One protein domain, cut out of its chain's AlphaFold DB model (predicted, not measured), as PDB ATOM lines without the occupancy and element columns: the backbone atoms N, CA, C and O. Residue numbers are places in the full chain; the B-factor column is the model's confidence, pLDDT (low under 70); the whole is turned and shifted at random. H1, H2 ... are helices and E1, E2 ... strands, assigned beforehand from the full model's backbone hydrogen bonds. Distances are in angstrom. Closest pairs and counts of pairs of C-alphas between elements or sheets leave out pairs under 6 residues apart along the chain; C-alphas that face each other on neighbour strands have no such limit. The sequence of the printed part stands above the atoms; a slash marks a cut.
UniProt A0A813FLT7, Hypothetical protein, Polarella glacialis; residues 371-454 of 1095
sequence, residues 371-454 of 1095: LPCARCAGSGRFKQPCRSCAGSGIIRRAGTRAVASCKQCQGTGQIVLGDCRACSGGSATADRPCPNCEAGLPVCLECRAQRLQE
ATOM      1  N   LEU A 371     -48.777  13.748 -21.681       79.56
ATOM      2  CA  LEU A 371     -48.301  12.846 -20.630       79.56
ATOM      3  C   LEU A 371     -48.429  13.487 -19.240       79.56
ATOM      4  O   LEU A 371     -47.999  14.629 -19.048       79.56
ATOM      5  N   PRO A 372     -48.926  12.745 -18.228       79.50
ATOM      6  CA  PRO A 372     -48.879  13.210 -16.851       79.50
ATOM      7  C   PRO A 372     -47.422  13.312 -16.383       79.50
ATOM      8  O   PRO A 372     -46.576  12.485 -16.724       79.50
ATOM      9  N   CYS A 373     -47.113  14.323 -15.567       77.38
ATOM     10  CA  CYS A 373     -45.761  14.504 -15.037       77.38
ATOM     11  C   CYS A 373     -45.312  13.264 -14.243       77.38
ATOM     12  O   CYS A 373     -45.894  12.960 -13.202       77.38
ATOM     13  N   ALA A 374     -44.238  12.602 -14.687       80.25
ATOM     14  CA  ALA A 374     -43.741  11.361 -14.087       80.25
ATOM     15  C   ALA A 374     -43.380  11.495 -12.594       80.25
ATOM     16  O   ALA A 374     -43.594  10.567 -11.821       80.25
ATOM     17  N   ARG A 375     -42.885  12.665 -12.155       78.94
ATOM     18  CA  ARG A 375     -42.483  12.883 -10.751       78.94
ATOM     19  C   ARG A 375     -43.643  13.081  -9.779       78.94
ATOM     20  O   ARG A 375     -43.487  12.783  -8.602       78.94
ATOM     21  N   CYS A 376     -44.768  13.634 -10.228       83.62
ATOM     22  CA  CYS A 376     -45.913  13.909  -9.352       83.62
ATOM     23  C   CYS A 376     -47.182  13.155  -9.756       83.62
ATOM     24  O   CYS A 376     -48.233  13.392  -9.159       83.62
ATOM     25  N   ALA A 377     -47.097  12.293 -10.774       81.25
ATOM     26  CA  ALA A 377     -48.221  11.614 -11.413       81.25
ATOM     27  C   ALA A 377     -49.361  12.581 -11.802       81.25
ATOM     28  O   ALA A 377     -50.535  12.286 -11.613       81.25
ATOM     29  N   GLY A 378     -49.006  13.782 -12.276       79.31
ATOM     30  CA  GLY A 378     -49.968  14.832 -12.644       79.31
ATOM     31  C   GLY A 378     -50.570  15.621 -11.473       79.31
ATOM     32  O   GLY A 378     -51.349  16.541 -11.696       79.31
ATOM     33  N   SER A 379     -50.195  15.340 -10.221       82.81
ATOM     34  CA  SER A 379     -50.753  16.059  -9.063       82.81
ATOM     35  C   SER A 379     -50.248  17.499  -8.890       82.81
ATOM     36  O   SER A 379     -50.733  18.211  -8.014       82.81
ATOM     37  N   GLY A 380     -49.229  17.920  -9.643       82.06
ATOM     38  CA  GLY A 380     -48.564  19.220  -9.484       82.06
ATOM     39  C   GLY A 380     -47.730  19.365  -8.206       82.06
ATOM     40  O   GLY A 380     -46.926  20.285  -8.090       82.06
ATOM     41  N   ARG A 381     -47.837  18.442  -7.247       87.31
ATOM     42  CA  ARG A 381     -47.202  18.542  -5.926       87.31
ATOM     43  C   ARG A 381     -46.096  17.506  -5.757       87.31
ATOM     44  O   ARG A 381     -46.273  16.340  -6.100       87.31
ATOM     45  N   PHE A 382     -44.955  17.914  -5.203       90.31
ATOM     46  CA  PHE A 382     -43.897  16.977  -4.835       90.31
ATOM     47  C   PHE A 382     -44.281  16.270  -3.534       90.31
ATOM     48  O   PHE A 382     -44.370  16.898  -2.475       90.31
ATOM     49  N   LYS A 383     -44.522  14.963  -3.628       91.62
ATOM     50  CA  LYS A 383     -44.819  14.094  -2.490       91.62
ATOM     51  C   LYS A 383     -43.624  13.186  -2.242       91.62
ATOM     52  O   LYS A 383     -43.073  12.632  -3.186       91.62
ATOM     53  N   GLN A 384     -43.255  13.010  -0.983       90.81
ATOM     54  CA  GLN A 384     -42.281  11.997  -0.576       90.81
ATOM     55  C   GLN A 384     -42.882  11.098   0.509       90.81
ATOM     56  O   GLN A 384     -43.778  11.553   1.234       90.81
ATOM     57  N   PRO A 385     -42.398   9.853   0.662       94.31
ATOM     58  CA  PRO A 385     -42.783   9.003   1.779       94.31
ATOM     59  C   PRO A 385     -42.549   9.720   3.110       94.31
ATOM     60  O   PRO A 385     -41.513  10.351   3.340       94.31
ATOM     61  N   CYS A 386     -43.534   9.656   3.997       91.62
ATOM     62  CA  CYS A 386     -43.427  10.231   5.326       91.62
ATOM     63  C   CYS A 386     -42.377   9.457   6.129       91.62
ATOM     64  O   CYS A 386     -42.611   8.304   6.493       91.62
ATOM     65  N   ARG A 387     -41.240  10.098   6.434       92.12
ATOM     66  CA  ARG A 387     -40.139   9.475   7.190       92.12
ATOM     67  C   ARG A 387     -40.595   8.943   8.550       92.12
ATOM     68  O   ARG A 387     -40.220   7.845   8.930       92.12
ATOM     69  N   SER A 388     -41.491   9.662   9.225       87.44
ATOM     70  CA  SER A 388     -41.982   9.321  10.568       87.44
ATOM     71  C   SER A 388     -42.836   8.053  10.630       87.44
ATOM     72  O   SER A 388     -43.043   7.516  11.712       87.44
ATOM     73  N   CYS A 389     -43.363   7.579   9.500       91.44
ATOM     74  CA  CYS A 389     -44.079   6.300   9.421       91.44
ATOM     75  C   CYS A 389     -43.539   5.385   8.317       91.44
ATOM     76  O   CYS A 389     -44.224   4.440   7.927       91.44
ATOM     77  N   ALA A 390     -42.355   5.690   7.776       90.06
ATOM     78  CA  ALA A 390     -41.765   5.003   6.627       90.06
ATOM     79  C   ALA A 390     -42.753   4.804   5.456       90.06
ATOM     80  O   ALA A 390     -42.795   3.755   4.824       90.06
ATOM     81  N   GLY A 391     -43.602   5.799   5.188       91.50
ATOM     82  CA  GLY A 391     -44.575   5.725   4.097       91.50
ATOM     83  C   GLY A 391     -45.879   4.980   4.404       91.50
ATOM     84  O   GLY A 391     -46.806   5.047   3.605       91.50
ATOM     85  N   SER A 392     -45.998   4.315   5.555       91.88
ATOM     86  CA  SER A 392     -47.157   3.460   5.865       91.88
ATOM     87  C   SER A 392     -48.428   4.223   6.253       91.88
ATOM     88  O   SER A 392     -49.506   3.643   6.336       91.88
ATOM     89  N   GLY A 393     -48.310   5.515   6.569       92.56
ATOM     90  CA  GLY A 393     -49.402   6.316   7.123       92.56
ATOM     91  C   GLY A 393     -49.723   5.996   8.582       92.56
ATOM     92  O   GLY A 393     -50.553   6.665   9.191       92.56
ATOM     93  N   ILE A 394     -49.042   5.023   9.183       92.25
ATOM     94  CA  ILE A 394     -49.380   4.443  10.479       92.25
ATOM     95  C   ILE A 394     -48.116   4.378  11.338       92.25
ATOM     96  O   ILE A 394     -47.052   3.999  10.866       92.25
ATOM     97  N   ILE A 395     -48.214   4.711  12.624       86.12
ATOM     98  CA  ILE A 395     -47.104   4.507  13.565       86.12
ATOM     99  C   ILE A 395     -47.501   3.397  14.533       86.12
ATOM    100  O   ILE A 395     -48.439   3.556  15.315       86.12
ATOM    101  N   ARG A 396     -46.781   2.269  14.489       82.19
ATOM    102  CA  ARG A 396     -46.890   1.215  15.505       82.19
ATOM    103  C   ARG A 396     -46.018   1.610  16.691       82.19
ATOM    104  O   ARG A 396     -44.802   1.700  16.556       82.19
ATOM    105  N   ARG A 397     -46.630   1.866  17.848       74.62
ATOM    106  CA  ARG A 397     -45.878   2.032  19.098       74.62
ATOM    107  C   ARG A 397     -45.492   0.653  19.611       74.62
ATOM    108  O   ARG A 397     -46.374  -0.193  19.779       74.62
ATOM    109  N   ALA A 398     -44.198   0.441  19.852       66.56
ATOM    110  CA  ALA A 398     -43.689  -0.791  20.441       66.56
ATOM    111  C   ALA A 398     -44.503  -1.137  21.704       66.56
ATOM    112  O   ALA A 398     -44.703  -0.287  22.568       66.56
ATOM    113  N   GLY A 399     -45.048  -2.356  21.755       75.38
ATOM    114  CA  GLY A 399     -45.821  -2.861  22.896       75.38
ATOM    115  C   GLY A 399     -47.335  -2.605  22.884       75.38
ATOM    116  O   GLY A 399     -48.020  -3.102  23.771       75.38
ATOM    117  N   THR A 400     -47.905  -1.907  21.893       66.69
ATOM    118  CA  THR A 400     -49.370  -1.717  21.812       66.69
ATOM    119  C   THR A 400     -49.942  -2.201  20.478       66.69
ATOM    120  O   THR A 400     -49.405  -1.899  19.415       66.69
ATOM    121  N   ARG A 401     -51.071  -2.931  20.510       71.00
ATOM    122  CA  ARG A 401     -51.823  -3.336  19.297       71.00
ATOM    123  C   ARG A 401     -52.561  -2.163  18.625       71.00
ATOM    124  O   ARG A 401     -53.194  -2.352  17.591       71.00
ATOM    125  N   ALA A 402     -52.501  -0.961  19.202       62.12
ATOM    126  CA  ALA A 402     -53.197   0.214  18.700       62.12
ATOM    127  C   ALA A 402     -52.453   0.830  17.503       62.12
ATOM    128  O   ALA A 402     -51.334   1.330  17.611       62.12
ATOM    129  N   VAL A 403     -53.114   0.801  16.351       77.12
ATOM    130  CA  VAL A 403     -52.674   1.393  15.087       77.12
ATOM    131  C   VAL A 403     -53.120   2.856  15.079       77.12
ATOM    132  O   VAL A 403     -54.296   3.142  14.877       77.12
ATOM    133  N   ALA A 404     -52.205   3.792  15.336       83.50
ATOM    134  CA  ALA A 404     -52.510   5.222  15.257       83.50
ATOM    135  C   ALA A 404     -52.089   5.788  13.895       83.50
ATOM    136  O   ALA A 404     -50.999   5.485  13.396       83.50
ATOM    137  N   SER A 405     -52.928   6.643  13.306       92.75
ATOM    138  CA  SER A 405     -52.564   7.384  12.099       92.75
ATOM    139  C   SER A 405     -51.362   8.291  12.381       92.75
ATOM    140  O   SER A 405     -51.257   8.945  13.425       92.75
ATOM    141  N   CYS A 406     -50.407   8.313  11.453       89.00
ATOM    142  CA  CYS A 406     -49.214   9.137  11.570       89.00
ATOM    143  C   CYS A 406     -49.625  10.610  11.581       89.00
ATOM    144  O   CYS A 406     -50.148  11.119  10.590       89.00
ATOM    145  N   LYS A 407     -49.353  11.310  12.687       92.44
ATOM    146  CA  LYS A 407     -49.726  12.724  12.857       92.44
ATOM    147  C   LYS A 407     -49.092  13.644  11.814       92.44
ATOM    148  O   LYS A 407     -49.646  14.694  11.513       92.44
ATOM    149  N   GLN A 408     -47.950  13.250  11.255       89.56
ATOM    150  CA  GLN A 408     -47.183  14.095  10.348       89.56
ATOM    151  C   GLN A 408     -47.701  14.065   8.908       89.56
ATOM    152  O   GLN A 408     -47.720  15.099   8.253       89.56
ATOM    153  N   CYS A 409     -48.154  12.909   8.419       91.44
ATOM    154  CA  CYS A 409     -48.810  12.795   7.110       91.44
ATOM    155  C   CYS A 409     -50.334  12.647   7.209       91.44
ATOM    156  O   CYS A 409     -50.986  12.379   6.202       91.44
ATOM    157  N   GLN A 410     -50.890  12.739   8.419       93.00
ATOM    158  CA  GLN A 410     -52.313  12.552   8.720       93.00
ATOM    159  C   GLN A 410     -52.884  11.247   8.141       93.00
ATOM    160  O   GLN A 410     -53.965  11.226   7.566       93.00
ATOM    161  N   GLY A 411     -52.134  10.147   8.245       92.19
ATOM    162  CA  GLY A 411     -52.583   8.845   7.734       92.19
ATOM    163  C   GLY A 411     -52.289   8.561   6.257       92.19
ATOM    164  O   GLY A 411     -52.379   7.414   5.845       92.19
ATOM    165  N   THR A 412     -51.881   9.551   5.458       92.75
ATOM    166  CA  THR A 412     -51.721   9.372   3.995       92.75
ATOM    167  C   THR A 412     -50.456   8.621   3.565       92.75
ATOM    168  O   THR A 412     -50.297   8.302   2.392       92.75
ATOM    169  N   GLY A 413     -49.504   8.417   4.478       94.00
ATOM    170  CA  GLY A 413     -48.182   7.865   4.170       94.00
ATOM    171  C   GLY A 413     -47.252   8.808   3.403       94.00
ATOM    172  O   GLY A 413     -46.061   8.540   3.298       94.00
ATOM    173  N   GLN A 414     -47.728   9.957   2.918       93.69
ATOM    174  CA  GLN A 414     -46.941  10.874   2.093       93.69
ATOM    175  C   GLN A 414     -46.977  12.299   2.652       93.69
ATOM    176  O   GLN A 414     -47.994  12.760   3.156       93.69
ATOM    177  N   ILE A 415     -45.862  13.025   2.563       91.75
ATOM    178  CA  ILE A 415     -45.801  14.452   2.913       91.75
ATOM    179  C   ILE A 415     -45.640  15.256   1.628       91.75
ATOM    180  O   ILE A 415     -44.745  14.983   0.826       91.75
ATOM    181  N   VAL A 416     -46.491  16.269   1.456       91.75
ATOM    182  CA  VAL A 416     -46.340  17.265   0.394       91.75
ATOM    183  C   VAL A 416     -45.270  18.267   0.811       91.75
ATOM    184  O   VAL A 416     -45.441  18.991   1.787       91.75
ATOM    185  N   LEU A 417     -44.160  18.308   0.078       87.19
ATOM    186  CA  LEU A 417     -43.047  19.223   0.353       87.19
ATOM    187  C   LEU A 417     -43.161  20.573  -0.361       87.19
ATOM    188  O   LEU A 417     -42.377  21.480  -0.083       87.19
ATOM    189  N   GLY A 418     -44.112  20.699  -1.284       85.81
ATOM    190  CA  GLY A 418     -44.321  21.889  -2.098       85.81
ATOM    191  C   GLY A 418     -44.667  21.523  -3.535       85.81
ATOM    192  O   GLY A 418     -45.139  20.418  -3.820       85.81
ATOM    193  N   ASP A 419     -44.425  22.459  -4.443       85.75
ATOM    194  CA  ASP A 419     -44.675  22.268  -5.866       85.75
ATOM    195  C   ASP A 419     -43.673  21.299  -6.492       85.75
ATOM    196  O   ASP A 419     -42.490  21.247  -6.137       85.75
ATOM    197  N   CYS A 420     -44.160  20.479  -7.423       81.06
ATOM    198  CA  CYS A 420     -43.314  19.567  -8.172       81.06
ATOM    199  C   CYS A 420     -42.348  20.378  -9.029       81.06
ATOM    200  O   CYS A 420     -42.763  20.999  -9.998       81.06
ATOM    201  N   ARG A 421     -41.049  20.325  -8.717       76.88
ATOM    202  CA  ARG A 421     -40.011  21.051  -9.472       76.88
ATOM    203  C   ARG A 421     -39.935  20.664 -10.950       76.88
ATOM    204  O   ARG A 421     -39.422  21.440 -11.738       76.88
ATOM    205  N   ALA A 422     -40.425  19.480 -11.326       72.56
ATOM    206  CA  ALA A 422     -40.444  19.071 -12.726       72.56
ATOM    207  C   ALA A 422     -41.552  19.782 -13.520       72.56
ATOM    208  O   ALA A 422     -41.313  20.181 -14.649       72.56
ATOM    209  N   CYS A 423     -42.749  19.969 -12.961       74.44
ATOM    210  CA  CYS A 423     -43.846  20.667 -13.654       74.44
ATOM    211  C   CYS A 423     -44.150  22.062 -13.089       74.44
ATOM    212  O   CYS A 423     -45.176  22.642 -13.423       74.44
ATOM    213  N   SER A 424     -43.294  22.576 -12.204       75.69
ATOM    214  CA  SER A 424     -43.438  23.868 -11.522       75.69
ATOM    215  C   SER A 424     -44.816  24.099 -10.891       75.69
ATOM    216  O   SER A 424     -45.344  25.204 -10.933       75.69
ATOM    217  N   GLY A 425     -45.425  23.060 -10.314       77.50
ATOM    218  CA  GLY A 425     -46.735  23.193  -9.663       77.50
ATOM    219  C   GLY A 425     -47.945  23.073 -10.589       77.50
ATOM    220  O   GLY A 425     -49.068  23.090 -10.088       77.50
ATOM    221  N   GLY A 426     -47.749  22.910 -11.903       69.88
ATOM    222  CA  GLY A 426     -48.843  22.720 -12.854       69.88
ATOM    223  C   GLY A 426     -49.732  21.546 -12.437       69.88
ATOM    224  O   GLY A 426     -49.244  20.420 -12.301       69.88
ATOM    225  N   SER A 427     -51.013  21.823 -12.165       57.31
ATOM    226  CA  SER A 427     -52.034  20.813 -11.868       57.31
ATOM    227  C   SER A 427     -52.240  19.891 -13.073       57.31
ATOM    228  O   SER A 427     -51.666  20.120 -14.130       57.31
ATOM    229  N   ALA A 428     -53.080  18.864 -12.937       53.50
ATOM    230  CA  ALA A 428     -53.379  17.852 -13.959       53.50
ATOM    231  C   ALA A 428     -53.847  18.375 -15.343       53.50
ATOM    232  O   ALA A 428     -54.147  17.567 -16.207       53.50
ATOM    233  N   THR A 429     -53.921  19.692 -15.550       52.56
ATOM    234  CA  THR A 429     -54.218  20.368 -16.823       52.56
ATOM    235  C   THR A 429     -53.000  21.066 -17.447       52.56
ATOM    236  O   THR A 429     -53.096  21.581 -18.554       52.56
ATOM    237  N   ALA A 430     -51.849  21.112 -16.764       52.97
ATOM    238  CA  ALA A 430     -50.561  21.497 -17.347       52.97
ATOM    239  C   ALA A 430     -49.958  20.271 -18.040       52.97
ATOM    240  O   ALA A 430     -48.940  19.704 -17.630       52.97
ATOM    241  N   ASP A 431     -50.689  19.808 -19.040       64.69
ATOM    242  CA  ASP A 431     -50.374  18.641 -19.824       64.69
ATOM    243  C   ASP A 431     -49.073  18.879 -20.593       64.69
ATOM    244  O   ASP A 431     -48.987  19.744 -21.465       64.69
ATOM    245  N   ARG A 432     -48.023  18.121 -20.254       70.56
ATOM    246  CA  ARG A 432     -46.804  18.141 -21.061       70.56
ATOM    247  C   ARG A 432     -47.130  17.493 -22.408       70.56
ATOM    248  O   ARG A 432     -47.633  16.361 -22.397       70.56
ATOM    249  N   PRO A 433     -46.817  18.147 -23.541       78.88
ATOM    250  CA  PRO A 433     -46.929  17.524 -24.850       78.88
ATOM    251  C   PRO A 433     -46.175  16.196 -24.843       78.88
ATOM    252  O   PRO A 433     -45.054  16.103 -24.336       78.88
ATOM    253  N   CYS A 434     -46.805  15.141 -25.343       80.25
ATOM    254  CA  CYS A 434     -46.141  13.853 -25.446       80.25
ATOM    255  C   CYS A 434     -45.043  13.949 -26.522       80.25
ATOM    256  O   CYS A 434     -45.358  14.275 -27.663       80.25
ATOM    257  N   PRO A 435     -43.773  13.626 -26.213       77.06
ATOM    258  CA  PRO A 435     -42.673  13.809 -27.164       77.06
ATOM    259  C   PRO A 435     -42.763  12.863 -28.373       77.06
ATOM    260  O   PRO A 435     -42.219  13.149 -29.434       77.06
ATOM    261  N   ASN A 436     -43.493  11.751 -28.232       81.88
ATOM    262  CA  ASN A 436     -43.598  10.697 -29.243       81.88
ATOM    263  C   ASN A 436     -44.772  10.883 -30.221       81.88
ATOM    264  O   ASN A 436     -44.994  10.024 -31.074       81.88
ATOM    265  N   CYS A 437     -45.563  11.951 -30.091       84.94
ATOM    266  CA  CYS A 437     -46.720  12.178 -30.955       84.94
ATOM    267  C   CYS A 437     -47.073  13.658 -31.092       84.94
ATOM    268  O   CYS A 437     -46.646  14.492 -30.301       84.94
ATOM    269  N   GLU A 438     -47.943  13.955 -32.046       83.38
ATOM    270  CA  GLU A 438     -48.565  15.262 -32.206       83.38
ATOM    271  C   GLU A 438     -50.081  15.088 -32.107       83.38
ATOM    272  O   GLU A 438     -50.670  14.300 -32.846       83.38
ATOM    273  N   ALA A 439     -50.704  15.729 -31.111       80.69
ATOM    274  CA  ALA A 439     -52.134  15.580 -30.809       80.69
ATOM    275  C   ALA A 439     -52.618  14.114 -30.666       80.69
ATOM    276  O   ALA A 439     -53.762  13.794 -30.963       80.69
ATOM    277  N   GLY A 440     -51.742  13.209 -30.209       80.81
ATOM    278  CA  GLY A 440     -52.064  11.793 -29.984       80.81
ATOM    279  C   GLY A 440     -51.705  10.858 -31.138       80.81
ATOM    280  O   GLY A 440     -51.628   9.646 -30.921       80.81
ATOM    281  N   LEU A 441     -51.393  11.410 -32.313       83.00
ATOM    282  CA  LEU A 441     -50.951  10.656 -33.484       83.00
ATOM    283  C   LEU A 441     -49.430  10.465 -33.449       83.00
ATOM    284  O   LEU A 441     -48.693  11.459 -33.420       83.00
ATOM    285  N   PRO A 442     -48.928   9.220 -33.392       84.50
ATOM    286  CA  PRO A 442     -47.496   8.975 -33.315       84.50
ATOM    287  C   PRO A 442     -46.791   9.471 -34.580       84.50
ATOM    288  O   PRO A 442     -47.335   9.451 -35.681       84.50
ATOM    289  N   VAL A 443     -45.562   9.946 -34.415       88.88
ATOM    290  CA  VAL A 443     -44.718  10.360 -35.544       88.88
ATOM    291  C   VAL A 443     -44.067   9.125 -36.190       88.88
ATOM    292  O   VAL A 443     -44.093   8.037 -35.608       88.88
ATOM    293  N   CYS A 444     -43.520   9.242 -37.404       90.81
ATOM    294  CA  CYS A 444     -42.774   8.136 -38.015       90.81
ATOM    295  C   CYS A 444     -41.484   7.847 -37.228       90.81
ATOM    296  O   CYS A 444     -41.031   8.676 -36.434       90.81
ATOM    297  N   LEU A 445     -40.885   6.671 -37.448       87.06
ATOM    298  CA  LEU A 445     -39.667   6.250 -36.742       87.06
ATOM    299  C   LEU A 445     -38.506   7.239 -36.928       87.06
ATOM    300  O   LEU A 445     -37.822   7.551 -35.958       87.06
ATOM    301  N   GLU A 446     -38.340   7.785 -38.134       88.44
ATOM    302  CA  GLU A 446     -37.296   8.770 -38.448       88.44
ATOM    303  C   GLU A 446     -37.502  10.085 -37.687       88.44
ATOM    304  O   GLU A 446     -36.624  10.510 -36.941       88.44
ATOM    305  N   CYS A 447     -38.690  10.697 -37.776       87.19
ATOM    306  CA  CYS A 447     -38.983  11.930 -37.036       87.19
ATOM    307  C   CYS A 447     -38.941  11.726 -35.516       87.19
ATOM    308  O   CYS A 447     -38.631  12.659 -34.775       87.19
ATOM    309  N   ARG A 448     -39.256  10.517 -35.033       85.06
ATOM    310  CA  ARG A 448     -39.100  10.166 -33.618       85.06
ATOM    311  C   ARG A 448     -37.630  10.160 -33.210       85.06
ATOM    312  O   ARG A 448     -37.310  10.717 -32.166       85.06
ATOM    313  N   ALA A 449     -36.766   9.530 -34.004       84.75
ATOM    314  CA  ALA A 449     -35.331   9.481 -33.747       84.75
ATOM    315  C   ALA A 449     -34.716  10.888 -33.769       84.75
ATOM    316  O   ALA A 449     -34.003  11.249 -32.837       84.75
ATOM    317  N   GLN A 450     -35.087  11.710 -34.755       86.00
ATOM    318  CA  GLN A 450     -34.637  13.099 -34.858       86.00
ATOM    319  C   GLN A 450     -35.026  13.922 -33.619       86.00
ATOM    320  O   GLN A 450     -34.183  14.587 -33.028       86.00
ATOM    321  N   ARG A 451     -36.279  13.822 -33.156       83.19
ATOM    322  CA  ARG A 451     -36.722  14.520 -31.936       83.19
ATOM    323  C   ARG A 451     -36.002  14.066 -30.671       83.19
ATOM    324  O   ARG A 451     -35.816  14.871 -29.764       83.19
ATOM    325  N   LEU A 452     -35.655  12.782 -30.576       78.94
ATOM    326  CA  LEU A 452     -34.878  12.273 -29.446       78.94
ATOM    327  C   LEU A 452     -33.464  12.859 -29.460       78.94
ATOM    328  O   LEU A 452     -33.023  13.346 -28.426       78.94
ATOM    329  N   GLN A 453     -32.816  12.912 -30.626       81.69
ATOM    330  CA  GLN A 453     -31.504  13.548 -30.783       81.69
ATOM    331  C   GLN A 453     -31.539  15.049 -30.459       81.69
ATOM    332  O   GLN A 453     -30.675  15.537 -29.735       81.69
ATOM    333  N   GLU A 454     -32.551  15.783 -30.932       79.81
ATOM    334  CA  GLU A 454     -32.730  17.210 -30.619       79.81
ATOM    335  C   GLU A 454     -32.934  17.443 -29.111       79.81
ATOM    336  O   GLU A 454     -32.336  18.353 -28.537       79.81
TER     337      GLU A 454
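What this domain is: This is residues 371 to 454 of the 1095 residues of the protein "Hypothetical protein" of Polarella glacialis (UniProt A0A813FLT7). Little regular structure is here: a thin rod, mostly loops, with the two-strand ribbon E1 and E4 near its middle, the hairpin E2 and E3 towards one end and helix H1 at the other. The 84 printed residues run E1, E2, E3, E4, H1, a mixed class with 27 residues in named elements and two antiparallel sheets. It is extended, with a radius of gyration of the C-alphas of 19.5 A and spans of 63 by 22 by 20 A.

How they stand to each other: Look first at E1, residues 381 to 385, and E4, residues 414 to 419, antiparallel at 150 degrees; N 382 and O 418 are within hydrogen-bond range at 2.9 A. E2, residues 394 to 396, and E3, residues 403 to 405, form an antiparallel hairpin at 142 degrees, with N 395 and O 404 within range at 3.0 A. E1 and E2 are apart. H1, residues 445 to 454, is apart from E1, E2 and E3; its every O i to N i+4 pair is within range.

Where its parts are: Find C-alpha 381 at (-47.202, 18.542, -5.926); from there E1 runs 13.0 A. E2 measures 6.5 A, E3 6.7 A and E4 14.1 A. H1 runs 14.3 A to C-alpha 454 at (-32.730, 17.210, -30.619).

The domain as a whole: The C-alphas farthest apart, of Gly 399 and Glu 446, are 63.0 A apart. The printed part has no cut; E4 to H1 is a long link. Look for pLDDT under 70 at residues 398, 400, 402 and 426 to 431.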